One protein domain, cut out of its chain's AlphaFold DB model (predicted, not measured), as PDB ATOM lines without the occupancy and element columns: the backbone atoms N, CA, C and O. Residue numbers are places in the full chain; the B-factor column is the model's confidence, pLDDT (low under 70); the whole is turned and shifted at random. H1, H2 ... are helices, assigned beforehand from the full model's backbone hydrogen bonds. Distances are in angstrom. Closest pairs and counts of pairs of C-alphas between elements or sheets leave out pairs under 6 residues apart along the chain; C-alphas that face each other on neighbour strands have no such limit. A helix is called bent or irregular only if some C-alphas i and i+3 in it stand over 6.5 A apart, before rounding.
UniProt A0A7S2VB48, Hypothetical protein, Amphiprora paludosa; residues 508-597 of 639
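This is residues 508 to 597 of the 639 residues of the protein "Hypothetical protein" of Amphiprora paludosa (UniProt A0A7S2VB48). Five helices stand separately along a winding chain, with few contacts between them: the longest, H1, is near the middle, H2 and H3 make one end of the long axis, and H5 is at the other. H4 runs on another side of the model from H1, and part of a long unnamed stretch, residues 534 to 538, passes between the two. The printed part has 90 residues, with H1, H2, H3, H4 and H5 in chain order and no named strand: all helix. It is compact, with a radius of gyration of the C-alphas of 14.0 A and spans of 42 by 29 by 23 A.

H1, residues 508 to 522, is close to but not clearly touching H5, residues 590 to 595: their closest C-alphas, of Phe 511 and His 594, are 6.7 A apart. They run opposite ways at a tilt of 37 degrees, only just steep. H2, residues 544 to 551, is apart from H1, only just, at 8.2 A. H2 is close to but not clearly touching H3, residues 554 to 564, with the closest C-alphas, of Phe 551 and Cys 563, 6.9 A apart; they run the same way at a steep tilt of 65 degrees. H4, residues 573 to 584, touches no helix and is apart from H1. Every O i to N i+4 pair is within hydrogen-bond range in H4, against 10 of 11 in H1, 2 of 4 in H2, 0 of 7 in H3 and 0 of 2 in H5; for O i to N i+3, H3 has 5 of 8 and H5 3 of 3.

H1 begins at C-alpha 508, (2.837, 44.793, 4.235), and is 20.9 A long; H4 is 16.0 A and H3 14.3 A. H3 is irregular: C-alphas 558 and 561 are 9.0 A apart. H5 ends at C-alpha 595, (6.018, 52.543, 10.257).

The farthest C-alphas, of Ser 558 and Lys 588, are 42.5 A apart. The printed part has no cut; the link from H1 to H2, residues 523 to 543, is long. Mean pLDDT of the printed part is 72.3, and residues 582 to 597 are among those under 70.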
ATOM      1  N   LEU A 508       3.999  44.568   5.088       68.31
ATOM      2  CA  LEU A 508       2.837  44.793   4.235       68.31
ATOM      3  C   LEU A 508       1.566  44.215   4.868       68.31
ATOM      4  O   LEU A 508       0.578  44.921   5.069       68.31
ATOM      5  N   SER A 509       1.624  42.963   5.321       76.06
ATOM      6  CA  SER A 509       0.524  42.312   6.042       76.06
ATOM      7  C   SER A 509       0.119  43.070   7.310       76.06
ATOM      8  O   SER A 509      -1.052  43.102   7.699       76.06
ATOM      9  N   ARG A 510       1.094  43.660   8.007       78.94
ATOM     10  CA  ARG A 510       0.851  44.467   9.204       78.94
ATOM     11  C   ARG A 510       0.250  45.826   8.858       78.94
ATOM     12  O   ARG A 510      -0.626  46.278   9.596       78.94
ATOM     13  N   PHE A 511       0.707  46.463   7.780       76.62
ATOM     14  CA  PHE A 511       0.125  47.700   7.263       76.62
ATOM     15  C   PHE A 511      -1.365  47.500   6.981       76.62
ATOM     16  O   PHE A 511      -2.174  48.182   7.605       76.62
ATOM     17  N   PHE A 512      -1.728  46.485   6.192       75.50
ATOM     18  CA  PHE A 512      -3.126  46.164   5.892       75.50
ATOM     19  C   PHE A 512      -3.964  45.929   7.141       75.50
ATOM     20  O   PHE A 512      -4.969  46.595   7.346       75.50
ATOM     21  N   ALA A 513      -3.500  45.073   8.052       80.50
ATOM     22  CA  ALA A 513      -4.235  44.797   9.284       80.50
ATOM     23  C   ALA A 513      -4.438  46.041  10.168       80.50
ATOM     24  O   ALA A 513      -5.346  46.074  11.005       80.50
ATOM     25  N   SER A 514      -3.558  47.035  10.046       78.81
ATOM     26  CA  SER A 514      -3.682  48.293  10.778       78.81
ATOM     27  C   SER A 514      -4.600  49.270  10.062       78.81
ATOM     28  O   SER A 514      -5.433  49.905  10.706       78.81
ATOM     29  N   TYR A 515      -4.471  49.342   8.742       77.75
ATOM     30  CA  TYR A 515      -5.312  50.144   7.877       77.75
ATOM     31  C   TYR A 515      -6.777  49.696   7.965       77.75
ATOM     32  O   TYR A 515      -7.639  50.516   8.264       77.75
ATOM     33  N   ASP A 516      -7.042  48.393   7.861       79.62
ATOM     34  CA  ASP A 516      -8.372  47.795   8.020       79.62
ATOM     35  C   ASP A 516      -8.996  48.138   9.373       79.62
ATOM     36  O   ASP A 516     -10.176  48.468   9.460       79.62
ATOM     37  N   GLU A 517      -8.210  48.088  10.454       80.88
ATOM     38  CA  GLU A 517      -8.708  48.481  11.770       80.88
ATOM     39  C   GLU A 517      -9.015  49.978  11.840       80.88
ATOM     40  O   GLU A 517     -10.058  50.356  12.381       80.88
ATOM     41  N   ALA A 518      -8.102  50.830  11.366       75.69
ATOM     42  CA  ALA A 518      -8.289  52.277  11.381       75.69
ATOM     43  C   ALA A 518      -9.542  52.658  10.587       75.69
ATOM     44  O   ALA A 518     -10.389  53.409  11.087       75.69
ATOM     45  N   TYR A 519      -9.704  52.042   9.419       77.62
ATOM     46  CA  TYR A 519     -10.858  52.215   8.569       77.62
ATOM     47  C   TYR A 519     -12.135  51.716   9.227       77.62
ATOM     48  O   TYR A 519     -13.034  52.516   9.450       77.62
ATOM     49  N   ALA A 520     -12.200  50.462   9.676       78.25
ATOM     50  CA  ALA A 520     -13.391  49.931  10.340       78.25
ATOM     51  C   ALA A 520     -13.835  50.773  11.554       78.25
ATOM     52  O   ALA A 520     -15.020  50.812  11.882       78.25
ATOM     53  N   ARG A 521     -12.901  51.465  12.225       75.81
ATOM     54  CA  ARG A 521     -13.181  52.352  13.369       75.81
ATOM     55  C   ARG A 521     -13.624  53.764  12.991       75.81
ATOM     56  O   ARG A 521     -14.224  54.432  13.832       75.81
ATOM     57  N   SER A 522     -13.295  54.238  11.795       75.88
ATOM     58  CA  SER A 522     -13.609  55.601  11.340       75.88
ATOM     59  C   SER A 522     -14.408  55.654  10.038       75.88
ATOM     60  O   SER A 522     -14.628  56.729   9.493       75.88
ATOM     61  N   ALA A 523     -14.885  54.504   9.570       78.94
ATOM     62  CA  ALA A 523     -15.771  54.386   8.431       78.94
ATOM     63  C   ALA A 523     -17.130  55.064   8.698       78.94
ATOM     64  O   ALA A 523     -17.552  55.162   9.861       78.94
ATOM     65  N   PRO A 524     -17.855  55.471   7.638       77.06
ATOM     66  CA  PRO A 524     -19.121  56.202   7.757       77.06
ATOM     67  C   PRO A 524     -20.170  55.510   8.642       77.06
ATOM     68  O   PRO A 524     -20.894  56.173   9.386       77.06
ATOM     69  N   TRP A 525     -20.217  54.171   8.629       79.81
ATOM     70  CA  TRP A 525     -21.137  53.389   9.466       79.81
ATOM     71  C   TRP A 525     -20.731  53.318  10.944       79.81
ATOM     72  O   TRP A 525     -21.584  53.092  11.799       79.81
ATOM     73  N   ALA A 526     -19.444  53.482  11.264       78.44
ATOM     74  CA  ALA A 526     -18.938  53.382  12.629       78.44
ATOM     75  C   ALA A 526     -19.069  54.713  13.382       78.44
ATOM     76  O   ALA A 526     -19.361  54.717  14.579       78.44
ATOM     77  N   GLN A 527     -18.862  55.847  12.701       76.44
ATOM     78  CA  GLN A 527     -18.945  57.182  13.301       76.44
ATOM     79  C   GLN A 527     -19.471  58.210  12.289       76.44
ATOM     80  O   GLN A 527     -18.733  58.655  11.419       76.44
ATOM     81  N   LYS A 528     -20.719  58.675  12.468       68.19
ATOM     82  CA  LYS A 528     -21.389  59.625  11.548       68.19
ATOM     83  C   LYS A 528     -20.652  60.960  11.318       68.19
ATOM     84  O   LYS A 528     -20.948  61.631  10.340       68.19
ATOM     85  N   ASN A 529     -19.711  61.342  12.190       72.38
ATOM     86  CA  ASN A 529     -19.073  62.670  12.190       72.38
ATOM     87  C   ASN A 529     -17.535  62.644  12.102       72.38
ATOM     88  O   ASN A 529     -16.906  63.677  12.328       72.38
ATOM     89  N   ARG A 530     -16.898  61.496  11.835       68.31
ATOM     90  CA  ARG A 530     -15.440  61.450  11.641       68.31
ATOM     91  C   ARG A 530     -15.122  61.052  10.215       68.31
ATOM     92  O   ARG A 530     -15.483  59.971   9.777       68.31
ATOM     93  N   GLN A 531     -14.434  61.939   9.509       64.56
ATOM     94  CA  GLN A 531     -13.954  61.665   8.167       64.56
ATOM     95  C   GLN A 531     -12.649  60.871   8.275       64.56
ATOM     96  O   GLN A 531     -11.724  61.290   8.979       64.56
ATOM     97  N   HIS A 532     -12.587  59.706   7.626       64.12
ATOM     98  CA  HIS A 532     -11.340  58.956   7.526       64.12
ATOM     99  C   HIS A 532     -10.311  59.836   6.796       64.12
ATOM    100  O   HIS A 532     -10.634  60.366   5.735       64.12
ATOM    101  N   PRO A 533      -9.087  60.004   7.315       58.62
ATOM    102  CA  PRO A 533      -8.090  60.900   6.719       58.62
ATOM    103  C   PRO A 533      -7.551  60.395   5.375       58.62
ATOM    104  O   PRO A 533      -6.978  61.162   4.614       58.62
ATOM    105  N   VAL A 534      -7.755  59.111   5.078       64.31
ATOM    106  CA  VAL A 534      -7.342  58.471   3.821       64.31
ATOM    107  C   VAL A 534      -8.475  57.569   3.314       64.31
ATOM    108  O   VAL A 534      -8.390  56.359   3.492       64.31
ATOM    109  N   PRO A 535      -9.613  58.099   2.837       65.19
ATOM    110  CA  PRO A 535     -10.808  57.291   2.569       65.19
ATOM    111  C   PRO A 535     -10.711  56.464   1.276       65.19
ATOM    112  O   PRO A 535     -11.520  55.566   1.067       65.19
ATOM    113  N   TYR A 536      -9.728  56.743   0.414       70.75
ATOM    114  CA  TYR A 536      -9.741  56.273  -0.971       70.75
ATOM    115  C   TYR A 536      -9.492  54.767  -1.160       70.75
ATOM    116  O   TYR A 536     -10.003  54.193  -2.118       70.75
ATOM    117  N   LEU A 537      -8.785  54.076  -0.250       69.75
ATOM    118  CA  LEU A 537      -8.633  52.610  -0.350       69.75
ATOM    119  C   LEU A 537      -9.989  51.891  -0.238       69.75
ATOM    120  O   LEU A 537     -10.179  50.833  -0.832       69.75
ATOM    121  N   PHE A 538     -10.970  52.511   0.416       75.62
ATOM    122  CA  PHE A 538     -12.332  51.998   0.554       75.62
ATOM    123  C   PHE A 538     -13.377  52.970  -0.005       75.62
ATOM    124  O   PHE A 538     -14.510  53.034   0.467       75.62
ATOM    125  N   GLU A 539     -13.005  53.746  -1.025       79.44
ATOM    126  CA  GLU A 539     -13.949  54.610  -1.729       79.44
ATOM    127  C   GLU A 539     -15.140  53.793  -2.254       79.44
ATOM    128  O   GLU A 539     -14.971  52.684  -2.774       79.44
ATOM    129  N   GLY A 540     -16.352  54.325  -2.091       81.81
ATOM    130  CA  GLY A 540     -17.594  53.642  -2.463       81.81
ATOM    131  C   GLY A 540     -18.093  52.602  -1.456       81.81
ATOM    132  O   GLY A 540     -19.086  51.944  -1.736       81.81
ATOM    133  N   PHE A 541     -17.434  52.434  -0.303       85.06
ATOM    134  CA  PHE A 541     -17.934  51.575   0.771       85.06
ATOM    135  C   PHE A 541     -18.695  52.470   1.752       85.06
ATOM    136  O   PHE A 541     -18.100  53.162   2.583       85.06
ATOM    137  N   GLU A 542     -20.018  52.509   1.617       84.81
ATOM    138  CA  GLU A 542     -20.885  53.397   2.398       84.81
ATOM    139  C   GLU A 542     -21.425  52.698   3.650       84.81
ATOM    140  O   GLU A 542     -21.692  53.328   4.679       84.81
ATOM    141  N   THR A 543     -21.537  51.374   3.583       87.81
ATOM    142  CA  THR A 543     -22.083  50.515   4.624       87.81
ATOM    143  C   THR A 543     -21.070  49.463   5.070       87.81
ATOM    144  O   THR A 543     -20.146  49.093   4.346       87.81
ATOM    145  N   TYR A 544     -21.267  48.924   6.277       85.12
ATOM    146  CA  TYR A 544     -20.474  47.781   6.736       85.12
ATOM    147  C   TYR A 544     -20.636  46.575   5.803       85.12
ATOM    148  O   TYR A 544     -19.712  45.784   5.664       85.12
ATOM    149  N   GLN A 545     -21.799  46.447   5.164       87.12
ATOM    150  CA  GLN A 545     -22.106  45.409   4.190       87.12
ATOM    151  C   GLN A 545     -21.209  45.491   2.952       87.12
ATOM    152  O   GLN A 545     -20.726  44.447   2.524       87.12
ATOM    153  N   ASP A 546     -20.924  46.693   2.445       85.62
ATOM    154  CA  ASP A 546     -20.025  46.889   1.297       85.62
ATOM    155  C   ASP A 546     -18.598  46.434   1.633       85.62
ATOM    156  O   ASP A 546     -17.947  45.752   0.846       85.62
ATOM    157  N   TYR A 547     -18.135  46.744   2.849       85.56
ATOM    158  CA  TYR A 547     -16.860  46.246   3.368       85.56
ATOM    159  C   TYR A 547     -16.872  44.732   3.583       85.56
ATOM    160  O   TYR A 547     -15.932  44.046   3.193       85.56
ATOM    161  N   GLU A 548     -17.931  44.203   4.200       85.81
ATOM    162  CA  GLU A 548     -18.079  42.775   4.475       85.81
ATOM    163  C   GLU A 548     -18.107  41.963   3.176       85.81
ATOM    164  O   GLU A 548     -17.456  40.926   3.135       85.81
ATOM    165  N   ASP A 549     -18.751  42.442   2.107       86.50
ATOM    166  CA  ASP A 549     -18.889  41.713   0.836       86.50
ATOM    167  C   ASP A 549     -17.575  41.485   0.096       86.50
ATOM    168  O   ASP A 549     -17.446  40.490  -0.618       86.50
ATOM    169  N   VAL A 550     -16.570  42.333   0.321       82.25
ATOM    170  CA  VAL A 550     -15.234  42.123  -0.256       82.25
ATOM    171  C   VAL A 550     -14.536  40.907   0.351       82.25
ATOM    172  O   VAL A 550     -13.817  40.185  -0.340       82.25
ATOM    173  N   PHE A 551     -14.779  40.635   1.631       82.06
ATOM    174  CA  PHE A 551     -14.148  39.525   2.351       82.06
ATOM    175  C   PHE A 551     -15.089  38.327   2.546       82.06
ATOM    176  O   PHE A 551     -14.638  37.209   2.795       82.06
ATOM    177  N   CYS A 552     -16.399  38.545   2.463       87.44
ATOM    178  CA  CYS A 552     -17.452  37.592   2.783       87.44
ATOM    179  C   CYS A 552     -18.694  37.876   1.919       87.44
ATOM    180  O   CYS A 552     -19.587  38.606   2.355       87.44
ATOM    181  N   PRO A 553     -18.775  37.281   0.714       83.06
ATOM    182  CA  PRO A 553     -19.848  37.538  -0.239       83.06
ATOM    183  C   PRO A 553     -21.244  37.307   0.346       83.06
ATOM    184  O   PRO A 553     -21.391  36.483   1.266       83.06
ATOM    185  N   PRO A 554     -22.291  37.929  -0.228       87.50
ATOM    186  CA  PRO A 554     -23.660  37.833   0.267       87.50
ATOM    187  C   PRO A 554     -24.144  36.397   0.490       87.50
ATOM    188  O   PRO A 554     -24.817  36.119   1.485       87.50
ATOM    189  N   GLU A 555     -23.748  35.461  -0.377       87.69
ATOM    190  CA  GLU A 555     -24.138  34.049  -0.304       87.69
ATOM    191  C   GLU A 555     -23.528  33.340   0.918       87.69
ATOM    192  O   GLU A 555     -24.086  32.370   1.434       87.69
ATOM    193  N   SER A 556     -22.389  33.840   1.409       85.56
ATOM    194  CA  SER A 556     -21.620  33.263   2.517       85.56
ATOM    195  C   SER A 556     -21.911  33.924   3.872       85.56
ATOM    196  O   SER A 556     -21.549  33.372   4.915       85.56
ATOM    197  N   ARG A 557     -22.616  35.066   3.893       83.44
ATOM    198  CA  ARG A 557     -22.929  35.829   5.120       83.44
ATOM    199  C   ARG A 557     -23.687  35.023   6.171       83.44
ATOM    200  O   ARG A 557     -23.476  35.212   7.369       83.44
ATOM    201  N   SER A 558     -24.548  34.104   5.734       86.56
ATOM    202  CA  SER A 558     -25.329  33.230   6.621       86.56
ATOM    203  C   SER A 558     -24.446  32.359   7.527       86.56
ATOM    204  O   SER A 558     -24.881  31.946   8.602       86.56
ATOM    205  N   ASN A 559     -23.184  32.134   7.144       86.19
ATOM    206  CA  ASN A 559     -22.205  31.409   7.937       86.19
ATOM    207  C   ASN A 559     -20.843  32.119   7.938       86.19
ATOM    208  O   ASN A 559     -19.860  31.634   7.381       86.19
ATOM    209  N   ARG A 560     -20.764  33.246   8.658       79.88
ATOM    210  CA  ARG A 560     -19.541  34.056   8.841       79.88
ATOM    211  C   ARG A 560     -18.287  33.275   9.254       79.88
ATOM    212  O   ARG A 560     -17.180  33.761   9.039       79.88
ATOM    213  N   LYS A 561     -18.415  32.087   9.864       82.88
ATOM    214  CA  LYS A 561     -17.247  31.243  10.175       82.88
ATOM    215  C   LYS A 561     -16.536  30.772   8.908       82.88
ATOM    216  O   LYS A 561     -15.316  30.732   8.910       82.88
ATOM    217  N   ILE A 562     -17.278  30.490   7.836       80.31
ATOM    218  CA  ILE A 562     -16.719  30.072   6.544       80.31
ATOM    219  C   ILE A 562     -15.852  31.184   5.938       80.31
ATOM    220  O   ILE A 562     -14.850  30.891   5.296       80.31
ATOM    221  N   CYS A 563     -16.190  32.451   6.181       77.88
ATOM    222  CA  CYS A 563     -15.445  33.587   5.642       77.88
ATOM    223  C   CYS A 563     -14.098  33.840   6.336       77.88
ATOM    224  O   CYS A 563     -13.234  34.476   5.750       77.88
ATOM    225  N   LYS A 564     -13.881  33.346   7.564       72.56
ATOM    226  CA  LYS A 564     -12.622  33.591   8.297       72.56
ATOM    227  C   LYS A 564     -11.417  32.870   7.699       72.56
ATOM    228  O   LYS A 564     -10.308  33.381   7.803       72.56
ATOM    229  N   ASP A 565     -11.658  31.707   7.104       74.50
ATOM    230  CA  ASP A 565     -10.609  30.810   6.612       74.50
ATOM    231  C   ASP A 565     -10.549  30.772   5.075       74.50
ATOM    232  O   ASP A 565      -9.760  30.026   4.496       74.50
ATOM    233  N   ARG A 566     -11.396  31.557   4.395       73.50
ATOM    234  CA  ARG A 566     -11.406  31.659   2.934       73.50
ATOM    235  C   ARG A 566     -10.490  32.775   2.452       73.50
ATOM    236  O   ARG A 566     -10.311  33.793   3.112       73.50
ATOM    237  N   VAL A 567      -9.940  32.569   1.258       70.31
ATOM    238  CA  VAL A 567      -9.278  33.629   0.495       70.31
ATOM    239  C   VAL A 567     -10.309  34.723   0.212       70.31
ATOM    240  O   VAL A 567     -11.474  34.419  -0.050       70.31
ATOM    241  N   SER A 568      -9.881  35.978   0.314       70.19
ATOM    242  CA  SER A 568     -10.727  37.140   0.037       70.19
ATOM    243  C   SER A 568     -11.366  37.052  -1.359       70.19
ATOM    244  O   SER A 568     -10.732  36.552  -2.285       70.19
ATOM    245  N   TYR A 569     -12.593  37.563  -1.515       72.31
ATOM    246  CA  TYR A 569     -13.288  37.686  -2.811       72.31
ATOM    247  C   TYR A 569     -12.983  39.018  -3.517       72.31
ATOM    248  O   TYR A 569     -13.637  39.397  -4.488       72.31
ATOM    249  N   GLU A 570     -11.971  39.720  -3.018       74.75
ATOM    250  CA  GLU A 570     -11.394  40.917  -3.607       74.75
ATOM    251  C   GLU A 570     -11.052  40.680  -5.090       74.75
ATOM    252  O   GLU A 570     -10.351  39.731  -5.441       74.75
ATOM    253  N   ASN A 571     -11.583  41.528  -5.970       74.56
ATOM    254  CA  ASN A 571     -11.503  41.376  -7.425       74.56
ATOM    255  C   ASN A 571     -10.333  42.158  -8.057       74.56
ATOM    256  O   ASN A 571     -10.358  42.437  -9.255       74.56
ATOM    257  N   GLY A 572      -9.332  42.542  -7.263       70.00
ATOM    258  CA  GLY A 572      -8.204  43.385  -7.655       70.00
ATOM    259  C   GLY A 572      -8.423  44.887  -7.441       70.00
ATOM    260  O   GLY A 572      -7.496  45.665  -7.643       70.00
ATOM    261  N   THR A 573      -9.608  45.328  -7.012       72.31
ATOM    262  CA  THR A 573      -9.914  46.734  -6.710       72.31
ATOM    263  C   THR A 573      -9.129  47.258  -5.506       72.31
ATOM    264  O   THR A 573      -8.533  48.329  -5.594       72.31
ATOM    265  N   LEU A 574      -9.086  46.534  -4.385       72.12
ATOM    266  CA  LEU A 574      -8.281  46.927  -3.221       72.12
ATOM    267  C   LEU A 574      -6.787  46.829  -3.526       72.12
ATOM    268  O   LEU A 574      -6.034  47.701  -3.103       72.12
ATOM    269  N   ALA A 575      -6.364  45.820  -4.294       69.31
ATOM    270  CA  ALA A 575      -4.984  45.713  -4.758       69.31
ATOM    271  C   ALA A 575      -4.595  46.907  -5.649       69.31
ATOM    272  O   ALA A 575      -3.580  47.549  -5.403       69.31
ATOM    273  N   ALA A 576      -5.435  47.289  -6.614       71.38
ATOM    274  CA  ALA A 576      -5.203  48.454  -7.467       71.38
ATOM    275  C   ALA A 576      -5.231  49.775  -6.681       71.38
ATOM    276  O   ALA A 576      -4.451  50.685  -6.955       71.38
ATOM    277  N   ARG A 577      -6.102  49.891  -5.672       77.00
ATOM    278  CA  ARG A 577      -6.123  51.055  -4.775       77.00
ATOM    279  C   ARG A 577      -4.910  51.096  -3.853       77.00
ATOM    280  O   ARG A 577      -4.477  52.189  -3.508       77.00
ATOM    281  N   LEU A 578      -4.353  49.947  -3.470       73.06
ATOM    282  CA  LEU A 578      -3.079  49.876  -2.763       73.06
ATOM    283  C   LEU A 578      -1.929  50.297  -3.669       73.06
ATOM    284  O   LEU A 578      -1.107  51.095  -3.242       73.06
ATOM    285  N   GLU A 579      -1.869  49.798  -4.902       71.38
ATOM    286  CA  GLU A 579      -0.873  50.241  -5.883       71.38
ATOM    287  C   GLU A 579      -0.919  51.762  -6.028       71.38
ATOM    288  O   GLU A 579       0.096  52.438  -5.890       71.38
ATOM    289  N   ARG A 580      -2.129  52.313  -6.150       70.94
ATOM    290  CA  ARG A 580      -2.360  53.754  -6.143       70.94
ATOM    291  C   ARG A 580      -1.913  54.424  -4.837       70.94
ATOM    292  O   ARG A 580      -1.196  55.411  -4.904       70.94
ATOM    293  N   TYR A 581      -2.259  53.873  -3.669       73.06
ATOM    294  CA  TYR A 581      -1.805  54.369  -2.360       73.06
ATOM    295  C   TYR A 581      -0.279  54.449  -2.291       73.06
ATOM    296  O   TYR A 581       0.272  55.455  -1.861       73.06
ATOM    297  N   VAL A 582       0.410  53.388  -2.712       65.56
ATOM    298  CA  VAL A 582       1.872  53.279  -2.676       65.56
ATOM    299  C   VAL A 582       2.520  54.247  -3.667       65.56
ATOM    300  O   VAL A 582       3.574  54.799  -3.366       65.56
ATOM    301  N   MET A 583       1.892  54.488  -4.820       63.31
ATOM    302  CA  MET A 583       2.360  55.465  -5.807       63.31
ATOM    303  C   MET A 583       2.128  56.919  -5.373       63.31
ATOM    304  O   MET A 583       2.961  57.780  -5.648       63.31
ATOM    305  N   GLU A 584       0.999  57.200  -4.721       60.88
ATOM    306  CA  GLU A 584       0.579  58.555  -4.344       60.88
ATOM    307  C   GLU A 584       1.095  58.986  -2.963       60.88
ATOM    308  O   GLU A 584       1.174  60.185  -2.690       60.88
ATOM    309  N   THR A 585       1.443  58.044  -2.079       61.56
ATOM    310  CA  THR A 585       1.935  58.377  -0.738       61.56
ATOM    311  C   THR A 585       3.327  59.007  -0.795       61.56
ATOM    312  O   THR A 585       4.271  58.455  -1.359       61.56
ATOM    313  N   ASP A 586       3.473  60.180  -0.179       54.69
ATOM    314  CA  ASP A 586       4.751  60.888  -0.085       54.69
ATOM    315  C   ASP A 586       5.556  60.517   1.176       54.69
ATOM    316  O   ASP A 586       6.696  60.965   1.334       54.69
ATOM    317  N   GLY A 587       4.969  59.695   2.059       55.22
ATOM    318  CA  GLY A 587       5.571  59.194   3.293       55.22
ATOM    319  C   GLY A 587       5.769  60.235   4.405       55.22
ATOM    320  O   GLY A 587       6.524  59.961   5.343       55.22
ATOM    321  N   LYS A 588       5.165  61.432   4.308       47.56
ATOM    322  CA  LYS A 588       5.416  62.567   5.226       47.56
ATOM    323  C   LYS A 588       4.296  62.850   6.232       47.56
ATOM    324  O   LYS A 588       4.469  63.697   7.111       47.56
ATOM    325  N   SER A 589       3.145  62.193   6.127       47.72
ATOM    326  CA  SER A 589       1.981  62.426   6.984       47.72
ATOM    327  C   SER A 589       2.010  61.586   8.279       47.72
ATOM    328  O   SER A 589       2.599  60.510   8.339       47.72
ATOM    329  N   PRO A 590       1.305  61.993   9.351       41.19
ATOM    330  CA  PRO A 590       1.222  61.216  10.593       41.19
ATOM    331  C   PRO A 590       0.556  59.836  10.451       41.19
ATOM    332  O   PRO A 590       0.673  59.015  11.360       41.19
ATOM    333  N   PHE A 591      -0.141  59.550   9.345       45.34
ATOM    334  CA  PHE A 591      -0.646  58.199   9.064       45.34
ATOM    335  C   PHE A 591       0.478  57.231   8.657       45.34
ATOM    336  O   PHE A 591       0.380  56.031   8.936       45.34
ATOM    337  N   ASP A 592       1.599  57.768   8.163       48.16
ATOM    338  CA  ASP A 592       2.829  57.035   7.826       48.16
ATOM    339  C   ASP A 592       3.557  56.506   9.077       48.16
ATOM    340  O   ASP A 592       4.420  55.630   9.011       48.16
ATOM    341  N   VAL A 593       3.105  56.919  10.267       44.22
ATOM    342  CA  VAL A 593       3.521  56.403  11.582       44.22
ATOM    343  C   VAL A 593       3.045  54.959  11.819       44.22
ATOM    344  O   VAL A 593       3.409  54.342  12.823       44.22
ATOM    345  N   HIS A 594       2.333  54.325  10.882       45.69
ATOM    346  CA  HIS A 594       2.227  52.863  10.891       45.69
ATOM    347  C   HIS A 594       3.580  52.172  10.670       45.69
ATOM    348  O   HIS A 594       3.769  51.060  11.171       45.69
ATOM    349  N   LEU A 595       4.590  52.871  10.133       44.88
ATOM    350  CA  LEU A 595       6.018  52.543  10.257       44.88
ATOM    351  C   LEU A 595       6.599  52.841  11.660       44.88
ATOM    352  O   LEU A 595       7.811  52.972  11.821       44.88
ATOM    353  N   LYS A 596       5.783  52.809  12.728       41.69
ATOM    354  CA  LYS A 596       6.236  52.775  14.138       41.69
ATOM    355  C   LYS A 596       7.205  51.614  14.463       41.69
ATOM    356  O   LYS A 596       7.704  51.520  15.581       41.69
ATOM    357  N   LEU A 597       7.458  50.717  13.509       43.47
ATOM    358  CA  LEU A 597       8.049  49.403  13.725       43.47
ATOM    359  C   LEU A 597       9.578  49.359  13.728       43.47
ATOM    360  O   LEU A 597      10.148  48.554  14.456       43.47
TER     361      LEU A 597